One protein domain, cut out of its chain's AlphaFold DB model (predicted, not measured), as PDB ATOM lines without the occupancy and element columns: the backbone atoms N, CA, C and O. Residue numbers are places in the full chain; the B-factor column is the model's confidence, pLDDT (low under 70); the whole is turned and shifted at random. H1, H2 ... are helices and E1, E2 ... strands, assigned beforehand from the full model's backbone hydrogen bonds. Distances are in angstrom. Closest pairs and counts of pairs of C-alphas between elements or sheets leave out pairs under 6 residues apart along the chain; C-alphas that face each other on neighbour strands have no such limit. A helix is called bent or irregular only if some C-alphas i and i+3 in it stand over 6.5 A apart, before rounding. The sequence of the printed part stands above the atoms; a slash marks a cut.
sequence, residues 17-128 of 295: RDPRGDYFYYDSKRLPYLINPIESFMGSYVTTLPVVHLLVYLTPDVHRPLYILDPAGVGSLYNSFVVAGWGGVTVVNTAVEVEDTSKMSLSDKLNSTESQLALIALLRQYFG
ATOM      1  N   ARG A  17       2.274   9.573  33.054       83.62
ATOM      2  CA  ARG A  17       2.725   9.604  34.438       83.62
ATOM      3  C   ARG A  17       4.235   9.742  34.450       83.62
ATOM      4  O   ARG A  17       4.924   8.983  33.767       83.62
ATOM      5  N   ASP A  18       4.736  10.680  35.245       82.81
ATOM      6  CA  ASP A  18       6.171  10.800  35.467       82.81
ATOM      7  C   ASP A  18       6.737   9.470  36.004       82.81
ATOM      8  O   ASP A  18       6.077   8.816  36.818       82.81
ATOM      9  N   PRO A  19       7.941   9.038  35.585       75.62
ATOM     10  CA  PRO A  19       8.562   7.802  36.063       75.62
ATOM     11  C   PRO A  19       8.725   7.721  37.588       75.62
ATOM     12  O   PRO A  19       8.842   6.616  38.116       75.62
ATOM     13  N   ARG A  20       8.721   8.850  38.310       77.31
ATOM     14  CA  ARG A  20       8.741   8.877  39.786       77.31
ATOM     15  C   ARG A  20       7.352   8.740  40.404       77.31
ATOM     16  O   ARG A  20       7.229   8.395  41.570       77.31
ATOM     17  N   GLY A  21       6.312   8.937  39.599       76.25
ATOM     18  CA  GLY A  21       4.921   8.742  39.974       76.25
ATOM     19  C   GLY A  21       4.273   9.926  40.688       76.25
ATOM     20  O   GLY A  21       3.135   9.752  41.128       76.25
ATOM     21  N   ASP A  22       4.959  11.071  40.765       79.94
ATOM     22  CA  ASP A  22       4.567  12.251  41.552       79.94
ATOM     23  C   ASP A  22       3.549  13.158  40.843       79.94
ATOM     24  O   ASP A  22       2.753  13.830  41.496       79.94
ATOM     25  N   TYR A  23       3.568  13.194  39.508       82.75
ATOM     26  CA  TYR A  23       2.682  14.049  38.723       82.75
ATOM     27  C   TYR A  23       2.291  13.417  37.385       82.75
ATOM     28  O   TYR A  23       2.962  12.524  36.855       82.75
ATOM     29  N   PHE A  24       1.178  13.909  36.852       86.50
ATOM     30  CA  PHE A  24       0.701  13.629  35.509       86.50
ATOM     31  C   PHE A  24       1.061  14.787  34.590       86.50
ATOM     32  O   PHE A  24       1.061  15.944  35.016       86.50
ATOM     33  N   TYR A  25       1.347  14.502  33.324       87.00
ATOM     34  CA  TYR A  25       1.663  15.551  32.373       87.00
ATOM     35  C   TYR A  25       1.140  15.324  30.957       87.00
ATOM     36  O   TYR A  25       0.951  14.196  30.495       87.00
ATOM     37  N   TYR A  26       0.952  16.442  30.256       86.38
ATOM     38  CA  TYR A  26       0.798  16.476  28.807       86.38
ATOM     39  C   TYR A  26       2.027  17.114  28.171       86.38
ATOM     40  O   TYR A  26       2.405  18.233  28.518       86.38
ATOM     41  N   ASP A  27       2.630  16.405  27.219       82.62
ATOM     42  CA  ASP A  27       3.649  16.981  26.345       82.62
ATOM     43  C   ASP A  27       2.989  17.934  25.336       82.62
ATOM     44  O   ASP A  27       1.943  17.624  24.755       82.62
ATOM     45  N   SER A  28       3.649  19.062  25.088       76.06
ATOM     46  CA  SER A  28       3.376  20.049  24.041       76.06
ATOM     47  C   SER A  28       2.862  19.466  22.715       76.06
ATOM     48  O   SER A  28       1.901  19.972  22.137       76.06
ATOM     49  N   LYS A  29       3.445  18.356  22.249       79.88
ATOM     50  CA  LYS A  29       3.086  17.694  20.983       79.88
ATOM     51  C   LYS A  29       1.675  17.111  20.975       79.88
ATOM     52  O   LYS A  29       1.122  16.882  19.902       79.88
ATOM     53  N   ARG A  30       1.112  16.820  22.150       78.62
ATOM     54  CA  ARG A  30      -0.202  16.184  22.289       78.62
ATOM     55  C   ARG A  30      -1.340  17.168  22.539       78.62
ATOM     56  O   ARG A  30      -2.493  16.797  22.344       78.62
ATOM     57  N   LEU A  31      -1.024  18.411  22.906       79.94
ATOM     58  CA  LEU A  31      -2.011  19.441  23.244       79.94
ATOM     59  C   LEU A  31      -3.018  19.733  22.117       79.94
ATOM     60  O   LEU A  31      -4.205  19.827  22.425       79.94
ATOM     61  N   PRO A  32      -2.632  19.799  20.823       76.88
ATOM     62  CA  PRO A  32      -3.604  20.044  19.755       76.88
ATOM     63  C   PRO A  32      -4.672  18.947  19.639       76.88
ATOM     64  O   PRO A  32      -5.822  19.236  19.326       76.88
ATOM     65  N   TYR A  33      -4.335  17.690  19.952       79.06
ATOM     66  CA  TYR A  33      -5.293  16.578  19.885       79.06
ATOM     67  C   TYR A  33      -6.342  16.615  21.004       79.06
ATOM     68  O   TYR A  33      -7.342  15.904  20.923       79.06
ATOM     69  N   LEU A  34      -6.140  17.440  22.035       77.75
ATOM     70  CA  LEU A  34      -7.114  17.637  23.107       77.75
ATOM     71  C   LEU A  34      -8.306  18.499  22.667       77.75
ATOM     72  O   LEU A  34      -9.345  18.463  23.323       77.75
ATOM     73  N   ILE A  35      -8.172  19.254  21.571       78.62
ATOM     74  CA  ILE A  35      -9.165  20.242  21.134       78.62
ATOM     75  C   ILE A  35     -10.307  19.616  20.340       78.62
ATOM     76  O   ILE A  35     -11.464  19.847  20.682       78.62
ATOM     77  N   ASN A  36     -10.002  18.795  19.330       79.31
ATOM     78  CA  ASN A  36     -11.021  18.192  18.453       79.31
ATOM     79  C   ASN A  36     -12.182  17.518  19.222       79.31
ATOM     80  O   ASN A  36     -13.341  17.691  18.849       79.31
ATOM     81  N   PRO A  37     -11.924  16.763  20.307       78.25
ATOM     82  CA  PRO A  37     -12.979  16.154  21.111       78.25
ATOM     83  C   PRO A  37     -13.815  17.199  21.851       78.25
ATOM     84  O   PRO A  37     -15.036  17.083  21.895       78.25
ATOM     85  N   ILE A  38     -13.175  18.231  22.404       77.94
ATOM     86  CA  ILE A  38     -13.852  19.314  23.126       77.94
ATOM     87  C   ILE A  38     -14.780  20.094  22.200       77.94
ATOM     88  O   ILE A  38     -15.890  20.433  22.600       77.94
ATOM     89  N   GLU A  39     -14.359  20.337  20.962       77.62
ATOM     90  CA  GLU A  39     -15.153  21.050  19.961       77.62
ATOM     91  C   GLU A  39     -16.529  20.419  19.742       77.62
ATOM     92  O   GLU A  39     -17.531  21.131  19.694       77.62
ATOM     93  N   SER A  40     -16.607  19.085  19.751       77.19
ATOM     94  CA  SER A  40     -17.884  18.373  19.630       77.19
ATOM     95  C   SER A  40     -18.880  18.700  20.753       77.19
ATOM     96  O   SER A  40     -20.091  18.681  20.530       77.19
ATOM     97  N   PHE A  41     -18.389  19.065  21.941       76.06
ATOM     98  CA  PHE A  41     -19.215  19.441  23.089       76.06
ATOM     99  C   PHE A  41     -19.552  20.938  23.135       76.06
ATOM    100  O   PHE A  41     -20.439  21.339  23.886       76.06
ATOM    101  N   MET A  42     -18.881  21.768  22.328       72.19
ATOM    102  CA  MET A  42     -19.105  23.219  22.257       72.19
ATOM    103  C   MET A  42     -20.183  23.625  21.235       72.19
ATOM    104  O   MET A  42     -20.503  24.807  21.120       72.19
ATOM    105  N   GLY A  43     -20.773  22.666  20.513       62.97
ATOM    106  CA  GLY A  43     -21.660  22.882  19.360       62.97
ATOM    107  C   GLY A  43     -23.011  23.569  19.616       62.97
ATOM    108  O   GLY A  43     -23.878  23.532  18.748       62.97
ATOM    109  N   SER A  44     -23.240  24.195  20.773       62.94
ATOM    110  CA  SER A  44     -24.499  24.903  21.048       62.94
ATOM    111  C   SER A  44     -24.610  26.273  20.370       62.94
ATOM    112  O   SER A  44     -25.687  26.865  20.403       62.94
ATOM    113  N   TYR A  45     -23.531  26.809  19.785       63.81
ATOM    114  CA  TYR A  45     -23.539  28.152  19.204       63.81
ATOM    115  C   TYR A  45     -22.767  28.215  17.886       63.81
ATOM    116  O   TYR A  45     -21.617  27.793  17.807       63.81
ATOM    117  N   VAL A  46     -23.416  28.767  16.862       64.75
ATOM    118  CA  VAL A  46     -22.827  29.023  15.547       64.75
ATOM    119  C   VAL A  46     -22.800  30.531  15.348       64.75
ATOM    120  O   VAL A  46     -23.838  31.188  15.445       64.75
ATOM    121  N   THR A  47     -21.620  31.081  15.074       72.19
ATOM    122  CA  THR A  47     -21.448  32.485  14.686       72.19
ATOM    123  C   THR A  47     -20.726  32.593  13.369       72.19
ATOM    124  O   THR A  47     -19.842  31.800  13.066       72.19
ATOM    125  N   THR A  48     -21.064  33.637  12.625       68.69
ATOM    126  CA  THR A  48     -20.297  34.089  11.461       68.69
ATOM    127  C   THR A  48     -19.107  34.969  11.852       68.69
ATOM    128  O   THR A  48     -18.232  35.205  11.032       68.69
ATOM    129  N   LEU A  49     -19.066  35.443  13.102       74.25
ATOM    130  CA  LEU A  49     -17.982  36.263  13.639       74.25
ATOM    131  C   LEU A  49     -16.846  35.399  14.208       74.25
ATOM    132  O   LEU A  49     -17.127  34.310  14.721       74.25
ATOM    133  N   PRO A  50     -15.593  35.895  14.190       75.81
ATOM    134  CA  PRO A  50     -14.466  35.211  14.815       75.81
ATOM    135  C   PRO A  50     -14.688  35.071  16.327       75.81
ATOM    136  O   PRO A  50     -15.048  36.031  17.015       75.81
ATOM    137  N   VAL A  51     -14.457  33.868  16.855       81.38
ATOM    138  CA  VAL A  51     -14.615  33.542  18.279       81.38
ATOM    139  C   VAL A  51     -13.271  33.123  18.849       81.38
ATOM    140  O   VAL A  51     -12.513  32.399  18.215       81.38
ATOM    141  N   VAL A  52     -12.990  33.573  20.071       84.56
ATOM    142  CA  VAL A  52     -11.847  33.106  20.855       84.56
ATOM    143  C   VAL A  52     -12.369  32.202  21.961       84.56
ATOM    144  O   VAL A  52     -13.149  32.643  22.811       84.56
ATOM    145  N   HIS A  53     -11.937  30.943  21.968       85.94
ATOM    146  CA  HIS A  53     -12.315  29.983  22.998       85.94
ATOM    147  C   HIS A  53     -11.392  30.113  24.216       85.94
ATOM    148  O   HIS A  53     -10.181  29.939  24.118       85.94
ATOM    149  N   LEU A  54     -11.959  30.415  25.385       86.31
ATOM    150  CA  LEU A  54     -11.229  30.447  26.655       86.31
ATOM    151  C   LEU A  54     -11.764  29.337  27.551       86.31
ATOM    152  O   LEU A  54     -12.882  29.436  28.056       86.31
ATOM    153  N   LEU A  55     -10.974  28.282  27.737       85.62
ATOM    154  CA  LEU A  55     -11.380  27.126  28.526       85.62
ATOM    155  C   LEU A  55     -10.596  27.043  29.822       85.62
ATOM    156  O   LEU A  55      -9.382  27.231  29.857       85.62
ATOM    157  N   VAL A  56     -11.304  26.684  30.885       86.12
ATOM    158  CA  VAL A  56     -10.704  26.328  32.165       86.12
ATOM    159  C   VAL A  56     -11.024  24.866  32.428       86.12
ATOM    160  O   VAL A  56     -12.174  24.510  32.675       86.12
ATOM    161  N   TYR A  57     -10.008  24.016  32.342       85.44
ATOM    162  CA  TYR A  57     -10.124  22.597  32.629       85.44
ATOM    163  C   TYR A  57      -9.837  22.336  34.106       85.44
ATOM    164  O   TYR A  57      -8.740  22.605  34.602       85.44
ATOM    165  N   LEU A  58     -10.834  21.796  34.805       84.38
ATOM    166  CA  LEU A  58     -10.695  21.331  36.177       84.38
ATOM    167  C   LEU A  58     -10.240  19.876  36.161       84.38
ATOM    168  O   LEU A  58     -10.923  19.008  35.625       84.38
ATOM    169  N   THR A  59      -9.092  19.607  36.768       82.38
ATOM    170  CA  THR A  59      -8.509  18.262  36.756       82.38
ATOM    171  C   THR A  59      -9.316  17.284  37.614       82.38
ATOM    172  O   THR A  59      -9.639  17.611  38.762       82.38
ATOM    173  N   PRO A  60      -9.643  16.078  37.118       78.06
ATOM    174  CA  PRO A  60     -10.315  15.047  37.907       78.06
ATOM    175  C   PRO A  60      -9.366  14.458  38.957       78.06
ATOM    176  O   PRO A  60      -8.163  14.384  38.722       78.06
ATOM    177  N   ASP A  61      -9.900  14.000  40.097       76.62
ATOM    178  CA  ASP A  61      -9.115  13.492  41.239       76.62
ATOM    179  C   ASP A  61      -8.108  12.391  40.869       76.62
ATOM    180  O   ASP A  61      -7.032  12.305  41.455       76.62
ATOM    181  N   VAL A  62      -8.432  11.584  39.856       79.00
ATOM    182  CA  VAL A  62      -7.627  10.445  39.388       79.00
ATOM    183  C   VAL A  62      -6.318  10.876  38.707       79.00
ATOM    184  O   VAL A  62      -5.335  10.140  38.746       79.00
ATOM    185  N   HIS A  63      -6.289  12.065  38.097       78.50
ATOM    186  CA  HIS A  63      -5.172  12.549  37.274       78.50
ATOM    187  C   HIS A  63      -4.468  13.773  37.876       78.50
ATOM    188  O   HIS A  63      -3.873  14.575  37.155       78.50
ATOM    189  N   ARG A  64      -4.532  13.938  39.202       76.44
ATOM    190  CA  ARG A  64      -3.895  15.053  39.915       76.44
ATOM    191  C   ARG A  64      -2.501  14.692  40.444       76.44
ATOM    192  O   ARG A  64      -2.311  13.564  40.895       76.44
ATOM    193  N   PRO A  65      -1.568  15.660  40.498       84.69
ATOM    194  CA  PRO A  65      -1.597  16.962  39.818       84.69
ATOM    195  C   PRO A  65      -1.256  16.819  38.324       84.69
ATOM    196  O   PRO A  65      -0.374  16.037  37.972       84.69
ATOM    197  N   LEU A  66      -1.929  17.588  37.459       85.12
ATOM    198  CA  LEU A  66      -1.672  17.600  36.014       85.12
ATOM    199  C   LEU A  66      -0.877  18.848  35.619       85.12
ATOM    200  O   LEU A  66      -1.307  19.968  35.909       85.12
ATOM    201  N   TYR A  67       0.232  18.663  34.907       85.50
ATOM    202  CA  TYR A  67       1.064  19.746  34.388       85.50
ATOM    203  C   TYR A  67       1.225  19.682  32.869       85.50
ATOM    204  O   TYR A  67       1.362  18.620  32.271       85.50
ATOM    205  N   ILE A  68       1.250  20.843  32.232       84.00
ATOM    206  CA  ILE A  68       1.604  20.974  30.822       84.00
ATOM    207  C   ILE A  68       3.103  21.231  30.732       84.00
ATOM    208  O   ILE A  68       3.601  22.205  31.311       84.00
ATOM    209  N   LEU A  69       3.799  20.344  30.021       82.19
ATOM    210  CA  LEU A  69       5.233  20.429  29.796       82.19
ATOM    211  C   LEU A  69       5.550  21.007  28.422       82.19
ATOM    212  O   LEU A  69       4.922  20.704  27.404       82.19
ATOM    213  N   ASP A  70       6.613  21.787  28.425       71.38
ATOM    214  CA  ASP A  70       7.244  22.350  27.256       71.38
ATOM    215  C   ASP A  70       7.977  21.264  26.443       71.38
ATOM    216  O   ASP A  70       8.383  20.252  27.016       71.38
ATOM    217  N   PRO A  71       8.281  21.469  25.143       70.00
ATOM    218  CA  PRO A  71       9.169  20.594  24.370       70.00
ATOM    219  C   PRO A  71      10.543  20.360  25.022       70.00
ATOM    220  O   PRO A  71      11.228  19.395  24.692       70.00
ATOM    221  N   ALA A  72      10.959  21.252  25.930       70.81
ATOM    222  CA  ALA A  72      12.176  21.137  26.732       70.81
ATOM    223  C   ALA A  72      11.988  20.341  28.043       70.81
ATOM    224  O   ALA A  72      12.934  20.215  28.819       70.81
ATOM    225  N   GLY A  73      10.782  19.832  28.317       70.12
ATOM    226  CA  GLY A  73      10.423  19.108  29.540       70.12
ATOM    227  C   GLY A  73      10.241  19.995  30.776       70.12
ATOM    228  O   GLY A  73      10.170  19.481  31.888       70.12
ATOM    229  N   VAL A  74      10.191  21.318  30.608       75.31
ATOM    230  CA  VAL A  74       9.971  22.274  31.703       75.31
ATOM    231  C   VAL A  74       8.469  22.504  31.872       75.31
ATOM    232  O   VAL A  74       7.746  22.602  30.888       75.31
ATOM    233  N   GLY A  75       7.985  22.563  33.113       70.25
ATOM    234  CA  GLY A  75       6.583  22.883  33.383       70.25
ATOM    235  C   GLY A  75       6.253  24.325  33.010       70.25
ATOM    236  O   GLY A  75       6.958  25.254  33.414       70.25
ATOM    237  N   SER A  76       5.157  24.511  32.276       68.88
ATOM    238  CA  SER A  76       4.642  25.838  31.940       68.88
ATOM    239  C   SER A  76       4.294  26.636  33.208       68.88
ATOM    240  O   SER A  76       3.703  26.116  34.156       68.88
ATOM    241  N   LEU A  77       4.646  27.928  33.232       66.94
ATOM    242  CA  LEU A  77       4.494  28.792  34.417       66.94
ATOM    243  C   LEU A  77       3.046  28.923  34.908       66.94
ATOM    244  O   LEU A  77       2.818  29.050  36.107       66.94
ATOM    245  N   TYR A  78       2.086  28.914  33.981       70.44
ATOM    246  CA  TYR A  78       0.662  29.133  34.256       70.44
ATOM    247  C   TYR A  78      -0.208  27.905  33.971       70.44
ATOM    248  O   TYR A  78      -1.432  28.024  33.961       70.44
ATOM    249  N   ASN A  79       0.412  26.736  33.745       80.75
ATOM    250  CA  ASN A  79      -0.276  25.493  33.388       80.75
ATOM    251  C   ASN A  79      -1.356  25.705  32.313       80.75
ATOM    252  O   ASN A  79      -2.507  25.285  32.455       80.75
ATOM    253  N   SER A  80      -1.006  26.451  31.268       82.12
ATOM    254  CA  SER A  80      -1.929  26.883  30.226       82.12
ATOM    255  C   SER A  80      -1.250  26.849  28.861       82.12
ATOM    256  O   SER A  80      -0.027  26.962  28.760       82.12
ATOM    257  N   PHE A  81      -2.040  26.658  27.806       82.69
ATOM    258  CA  PHE A  81      -1.553  26.655  26.428       82.69
ATOM    259  C   PHE A  81      -2.514  27.373  25.480       82.69
ATOM    260  O   PHE A  81      -3.731  27.356  25.675       82.69
ATOM    261  N   VAL A  82      -1.953  27.985  24.435       81.56
ATOM    262  CA  VAL A  82      -2.690  28.650  23.350       81.56
ATOM    263  C   VAL A  82      -2.600  27.806  22.087       81.56
ATOM    264  O   VAL A  82      -1.533  27.294  21.746       81.56
ATOM    265  N   VAL A  83      -3.709  27.716  21.362       80.19
ATOM    266  CA  VAL A  83      -3.765  27.189  20.001       80.19
ATOM    267  C   VAL A  83      -4.198  28.300  19.055       80.19
ATOM    268  O   VAL A  83      -5.267  28.897  19.203       80.19
ATOM    269  N   ALA A  84      -3.322  28.595  18.093       75.44
ATOM    270  CA  ALA A  84      -3.510  29.669  17.126       75.44
ATOM    271  C   ALA A  84      -4.820  29.487  16.346       75.44
ATOM    272  O   ALA A  84      -5.119  28.391  15.877       75.44
ATOM    273  N   GLY A  85      -5.601  30.563  16.226       74.50
ATOM    274  CA  GLY A  85      -6.885  30.565  15.517       74.50
ATOM    275  C   GLY A  85      -8.050  29.892  16.250       74.50
ATOM    276  O   GLY A  85      -9.168  29.960  15.756       74.50
ATOM    277  N   TRP A  86      -7.820  29.276  17.414       80.56
ATOM    278  CA  TRP A  86      -8.880  28.640  18.204       80.56
ATOM    279  C   TRP A  86      -9.067  29.315  19.568       80.56
ATOM    280  O   TRP A  86     -10.173  29.707  19.933       80.56
ATOM    281  N   GLY A  87      -7.986  29.505  20.327       83.31
ATOM    282  CA  GLY A  87      -8.058  30.097  21.661       83.31
ATOM    283  C   GLY A  87      -7.056  29.478  22.627       83.31
ATOM    284  O   GLY A  87      -5.935  29.166  22.239       83.31
ATOM    285  N   GLY A  88      -7.433  29.303  23.892       85.62
ATOM    286  CA  GLY A  88      -6.536  28.776  24.917       85.62
ATOM    287  C   GLY A  88      -7.233  27.978  26.012       85.62
ATOM    288  O   GLY A  88      -8.416  28.165  26.299       85.62
ATOM    289  N   VAL A  89      -6.463  27.088  26.636       85.50
ATOM    290  CA  VAL A  89      -6.907  26.217  27.729       85.50
ATOM    291  C   VAL A  89      -6.008  26.435  28.942       85.50
ATOM    292  O   VAL A  89      -4.785  26.339  28.847       85.50
ATOM    293  N   THR A  90      -6.620  26.688  30.095       86.25
ATOM    294  CA  THR A  90      -5.958  26.749  31.402       86.25
ATOM    295  C   THR A  90      -6.314  25.507  32.202       86.25
ATOM    296  O   THR A  90      -7.492  25.227  32.417       86.25
ATOM    297  N   VAL A  91      -5.311  24.783  32.692       86.06
ATOM    298  CA  VAL A  91      -5.495  23.608  33.546       86.06
ATOM    299  C   VAL A  91      -5.359  24.020  35.009       86.06
ATOM    300  O   VAL A  91      -4.299  24.456  35.461       86.06
ATOM    301  N   VAL A  92      -6.433  23.845  35.774       84.12
ATOM    302  CA  VAL A  92      -6.463  24.154  37.205       84.12
ATOM    303  C   VAL A  92      -6.395  22.860  38.013       84.12
ATOM    304  O   VAL A  92      -7.256  21.978  37.923       84.12
ATOM    305  N   ASN A  93      -5.356  22.772  38.840       82.69
ATOM    306  CA  ASN A  93      -5.217  21.755  39.874       82.69
ATOM    307  C   ASN A  93      -5.898  22.271  41.144       82.69
ATOM    308  O   ASN A  93      -5.462  23.268  41.718       82.69
ATOM    309  N   THR A  94      -6.981  21.631  41.580       71.94
ATOM    310  CA  THR A  94      -7.629  22.004  42.845       71.94
ATOM    311  C   THR A  94      -6.876  21.381  44.019       71.94
ATOM    312  O   THR A  94      -6.472  20.221  43.933       71.94
ATOM    313  N   ALA A  95      -6.706  22.130  45.111       62.91
ATOM    314  CA  ALA A  95      -6.035  21.637  46.311       62.91
ATOM    315  C   ALA A  95      -6.781  20.443  46.930       62.91
ATOM    316  O   ALA A  95      -8.014  20.410  46.959       62.91
ATOM    317  N   VAL A  96      -6.014  19.471  47.424       57.38
ATOM    318  CA  VAL A  96      -6.515  18.341  48.206       57.38
ATOM    319  C   VAL A  96      -6.530  18.775  49.660       57.38
ATOM    320  O   VAL A  96      -5.471  18.760  50.270       57.38
ATOM    321  N   GLU A  97      -7.689  19.116  50.223       52.03
ATOM    322  CA  GLU A  97      -7.876  19.016  51.676       52.03
ATOM    323  C   GLU A  97      -9.240  18.403  52.036       52.03
ATOM    324  O   GLU A  97     -10.304  18.933  51.720       52.03
ATOM    325  N   VAL A  98      -9.129  17.199  52.609       48.31
ATOM    326  CA  VAL A  98      -9.847  16.606  53.750       48.31
ATOM    327  C   VAL A  98     -11.332  16.986  53.945       48.31
ATOM    328  O   VAL A  98     -11.693  18.059  54.411       48.31
ATOM    329  N   GLU A  99     -12.177  16.001  53.630       45.28
ATOM    330  CA  GLU A  99     -13.474  15.632  54.238       45.28
ATOM    331  C   GLU A  99     -14.704  16.568  54.205       45.28
ATOM    332  O   GLU A  99     -15.806  16.030  54.278       45.28
ATOM    333  N   ASP A 100     -14.625  17.873  53.920       44.44
ATOM    334  CA  ASP A 100     -15.825  18.753  53.984       44.44
ATOM    335  C   ASP A 100     -16.223  19.440  52.652       44.44
ATOM    336  O   ASP A 100     -16.772  20.544  52.608       44.44
ATOM    337  N   THR A 101     -15.982  18.795  51.508       49.19
ATOM    338  CA  THR A 101     -16.077  19.429  50.170       49.19
ATOM    339  C   THR A 101     -17.458  19.431  49.500       49.19
ATOM    340  O   THR A 101     -17.578  19.879  48.359       49.19
ATOM    341  N   SER A 102     -18.532  19.031  50.185       51.34
ATOM    342  CA  SER A 102     -19.892  19.092  49.608       51.34
ATOM    343  C   SER A 102     -20.470  20.515  49.498       51.34
ATOM    344  O   SER A 102     -21.539  20.689  48.913       51.34
ATOM    345  N   LYS A 103     -19.786  21.541  50.032       47.66
ATOM    346  CA  LYS A 103     -20.303  22.923  50.119       47.66
ATOM    347  C   LYS A 103     -19.423  24.011  49.499       47.66
ATOM    348  O   LYS A 103     -19.837  25.167  49.497       47.66
ATOM    349  N   MET A 104     -18.238  23.688  48.976       49.09
ATOM    350  CA  MET A 104     -17.384  24.713  48.366       49.09
ATOM    351  C   MET A 104     -17.857  24.983  46.936       49.09
ATOM    352  O   MET A 104     -17.776  24.107  46.072       49.09
ATOM    353  N   SER A 105     -18.395  26.183  46.710       57.50
ATOM    354  CA  SER A 105     -18.920  26.606  45.411       57.50
ATOM    355  C   SER A 105     -17.831  26.501  44.339       57.50
ATOM    356  O   SER A 105     -16.664  26.807  44.591       57.50
ATOM    357  N   LEU A 106     -18.196  26.098  43.117       61.88
ATOM    358  CA  LEU A 106     -17.283  26.075  41.962       61.88
ATOM    359  C   LEU A 106     -16.608  27.436  41.741       61.88
ATOM    360  O   LEU A 106     -15.464  27.486  41.297       61.88
ATOM    361  N   SER A 107     -17.286  28.525  42.120       58.41
ATOM    362  CA  SER A 107     -16.719  29.874  42.132       58.41
ATOM    363  C   SER A 107     -15.467  29.979  42.997       58.41
ATOM    364  O   SER A 107     -14.509  30.616  42.586       58.41
ATOM    365  N   ASP A 108     -15.423  29.323  44.153       62.19
ATOM    366  CA  ASP A 108     -14.313  29.454  45.102       62.19
ATOM    367  C   ASP A 108     -13.103  28.627  44.660       62.19
ATOM    368  O   ASP A 108     -11.962  29.035  44.866       62.19
ATOM    369  N   LYS A 109     -13.343  27.506  43.966       62.53
ATOM    370  CA  LYS A 109     -12.291  26.712  43.309       62.53
ATOM    371  C   LYS A 109     -11.697  27.428  42.089       62.53
ATOM    372  O   LYS A 109     -10.517  27.252  41.795       62.53
ATOM    373  N   LEU A 110     -12.504  28.231  41.390       63.62
ATOM    374  CA  LEU A 110     -12.097  29.022  40.222       63.62
ATOM    375  C   LEU A 110     -11.547  30.408  40.592       63.62
ATOM    376  O   LEU A 110     -10.786  30.979  39.822       63.62
ATOM    377  N   ASN A 111     -11.845  30.940  41.778       60.28
ATOM    378  CA  ASN A 111     -11.336  32.228  42.270       60.28
ATOM    379  C   ASN A 111      -9.868  32.168  42.737       60.28
ATOM    380  O   ASN A 111      -9.436  32.964  43.571       60.28
ATOM    381  N   SER A 112      -9.075  31.247  42.190       67.81
ATOM    382  CA  SER A 112      -7.633  31.248  42.402       67.81
ATOM    383  C   SER A 112      -6.997  32.352  41.560       67.81
ATOM    384  O   SER A 112      -7.194  32.405  40.340       67.81
ATOM    385  N   THR A 113      -6.201  33.208  42.203       70.31
ATOM    386  CA  THR A 113      -5.413  34.268  41.551       70.31
ATOM    387  C   THR A 113      -4.572  33.723  40.396       70.31
ATOM    388  O   THR A 113      -4.425  34.389  39.376       70.31
ATOM    389  N   GLU A 114      -4.090  32.486  40.507       71.75
ATOM    390  CA  GLU A 114      -3.294  31.826  39.471       71.75
ATOM    391  C   GLU A 114      -4.111  31.532  38.198       71.75
ATOM    392  O   GLU A 114      -3.603  31.704  37.093       71.75
ATOM    393  N   SER A 115      -5.401  31.190  38.314       73.75
ATOM    394  CA  SER A 115      -6.265  30.938  37.146       73.75
ATOM    395  C   SER A 115      -6.603  32.221  36.378       73.75
ATOM    396  O   SER A 115      -6.605  32.238  35.146       73.75
ATOM    397  N   GLN A 116      -6.814  33.326  37.099       76.31
ATOM    398  CA  GLN A 116      -7.043  34.643  36.506       76.31
ATOM    399  C   GLN A 116      -5.786  35.131  35.779       76.31
ATOM    400  O   GLN A 116      -5.866  35.639  34.662       76.31
ATOM    401  N   LEU A 117      -4.611  34.930  36.385       75.62
ATOM    402  CA  LEU A 117      -3.330  35.249  35.758       75.62
ATOM    403  C   LEU A 117      -3.070  34.388  34.520       75.62
ATOM    404  O   LEU A 117      -2.619  34.925  33.508       75.62
ATOM    405  N   ALA A 118      -3.402  33.098  34.568       77.19
ATOM    406  CA  ALA A 118      -3.283  32.202  33.427       77.19
ATOM    407  C   ALA A 118      -4.165  32.648  32.251       77.19
ATOM    408  O   ALA A 118      -3.693  32.681  31.120       77.19
ATOM    409  N   LEU A 119      -5.406  33.081  32.502       79.00
ATOM    410  CA  LEU A 119      -6.284  33.622  31.457       79.00
ATOM    411  C   LEU A 119      -5.742  34.920  30.846       79.00
ATOM    412  O   LEU A 119      -5.767  35.089  29.629       79.00
ATOM    413  N   ILE A 120      -5.215  35.830  31.670       78.56
ATOM    414  CA  ILE A 120      -4.589  37.068  31.176       78.56
ATOM    415  C   ILE A 120      -3.356  36.741  30.326       78.56
ATOM    416  O   ILE A 120      -3.152  37.358  29.282       78.56
ATOM    417  N   ALA A 121      -2.544  35.773  30.753       75.12
ATOM    418  CA  ALA A 121      -1.389  35.300  30.001       75.12
ATOM    419  C   ALA A 121      -1.792  34.684  28.652       75.12
ATOM    420  O   ALA A 121      -1.209  35.039  27.630       75.12
ATOM    421  N   LEU A 122      -2.834  33.844  28.627       79.56
ATOM    422  CA  LEU A 122      -3.374  33.274  27.389       79.56
ATOM    423  C   LEU A 122      -3.825  34.362  26.416       79.56
ATOM    424  O   LEU A 122      -3.477  34.313  25.241       79.56
ATOM    425  N   LEU A 123      -4.561  35.368  26.898       80.19
ATOM    426  CA  LEU A 123      -5.009  36.478  26.058       80.19
ATOM    427  C   LEU A 123      -3.830  37.271  25.492       80.19
ATOM    428  O   LEU A 123      -3.836  37.618  24.317       80.19
ATOM    429  N   ARG A 124      -2.793  37.529  26.291       78.12
ATOM    430  CA  ARG A 124      -1.596  38.240  25.814       78.12
ATOM    431  C   ARG A 124      -0.850  37.489  24.732       78.12
ATOM    432  O   ARG A 124      -0.475  38.097  23.730       78.12
ATOM    433  N   GLN A 125      -0.677  36.189  24.929       77.12
ATOM    434  CA  GLN A 125      -0.055  35.324  23.946       77.12
ATOM    435  C   GLN A 125      -0.911  35.238  22.675       77.12
ATOM    436  O   GLN A 125      -0.366  35.326  21.579       77.12
ATOM    437  N   TYR A 126      -2.237  35.138  22.807       78.06
ATOM    438  CA  TYR A 126      -3.161  35.113  21.671       78.06
ATOM    439  C   TYR A 126      -3.120  36.413  20.854       78.06
ATOM    440  O   TYR A 126      -3.056  36.369  19.632       78.06
ATOM    441  N   PHE A 127      -3.081  37.570  21.521       77.06
ATOM    442  CA  PHE A 127      -2.944  38.879  20.871       77.06
ATOM    443  C   PHE A 127      -1.503  39.208  20.432       77.06
ATOM    444  O   PHE A 127      -1.249  40.317  19.971       77.06
ATOM    445  N   GLY A 128      -0.541  38.292  20.599       73.19
ATOM    446  CA  GLY A 128       0.849  38.494  20.171       73.19
ATOM    447  C   GLY A 128       1.619  39.570  20.953       73.19
ATOM    448  O   GLY A 128       2.663  40.035  20.501       73.19
TER     449      GLY A 128
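Overview. This is residues 17 to 128 of the 295 residues of an uncharacterized protein of Trichinella nativa (UniProt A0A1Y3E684). A small sheet of three strands, E2, E5 and E4, has a helix over each face: H3 runs along the strands on one face, and H1 crosses them on the other. E1 and E3 make a second, two-stranded sheet, with E3 near one end of H1 and close to E4 and E5, while residues 43 to 49 and 97 to 105 stick out as free loops. The printed part has 112 residues with three named helices and five named strands, in the order E1 H1 E2 E3 E4 E5 H2 H3, and its class is mixed, helices and strands. The larger sheet has the order E2, E5, E4 and is mixed; E1 and E3 are parallel. The whole is compact, with a radius of gyration of the C-alphas of 15.2 A and spans of 47 by 38 by 26 A.

Arrangement. Start at E1, residues 24 to 27, and look across to E3, residues 66 to 69: they are parallel neighbours at 28 degrees, with N 67 and O 24 2.8 A apart, within hydrogen-bond range. A tight link leads from E1 into H1, residues 28 to 41, where C-alphas 28 and 69 are the closest of H1 and E3, at 6.1 A. Next find E2, residues 53 to 58, beside E5, residues 87 to 92: the two are parallel at 15 degrees, with N 57 and O 90 2.8 A apart. On the other side of E5 is E4, residues 80 to 83, antiparallel at 162 degrees, with N 83 and O 87 2.8 A apart; E4 and E5 form a hairpin. E2 and E4 are the edge strands. E3 comes closest to E4 at the C-alphas of Ile 68 and Ser 80, 6.9 A apart, while E1 and E4 are apart. H1 is on this sheet at a height of 10.0 A and runs across the strands, at 76 degrees to E2 on the local plane; it is over E2, and only just over E5 and E4, with 3 C-alphas falling on each. H2, residues 106 to 110, only grazes the sheet. H3, residues 113 to 126, is on the face opposite to H1, at a height of 8.5 A, over E5 and E4 and along the strands, at 19 degrees to E5 on the local plane; these are three layers, helices on both faces of a sheet. The closest C-alphas of H3 and E5 are those of Leu 122 and Gly 88, 6.0 A apart. In H2 and H3 every O i to N i+4 pair is within hydrogen-bond range; in H1 1 of 10 is, beside 7 of 11 O i to N i+3 pairs.

Along the chain. Find C-alpha 24 at (0.701, 13.629, 35.509), where E1 begins. H1 runs 22.6 A from C-alpha 28 to C-alpha 41 at (-19.215, 19.441, 23.089); it is irregular, with C-alphas 29 and 32 7.2 A apart. E2 measures 15.8 A, E5 16.7 A and H3 20.0 A; the shorter E1, E3, E4 and H2 measure 10.2, 9.7, 10.4 and 6.2 A. H3 ends at C-alpha 126, (-3.161, 35.113, 21.671).

Size, cuts and confidence. The two C-alphas farthest apart are those of Arg 20 and Thr 48, at 47.8 A. The printed part has no cut. The links from H1 to E2, 11 residues, and from E5 to H2, 13 residues, are long. The mean pLDDT of the printed part is 74.5; look for values under 70 at residues 43 to 46, 48, 76 to 77 and 95 to 112.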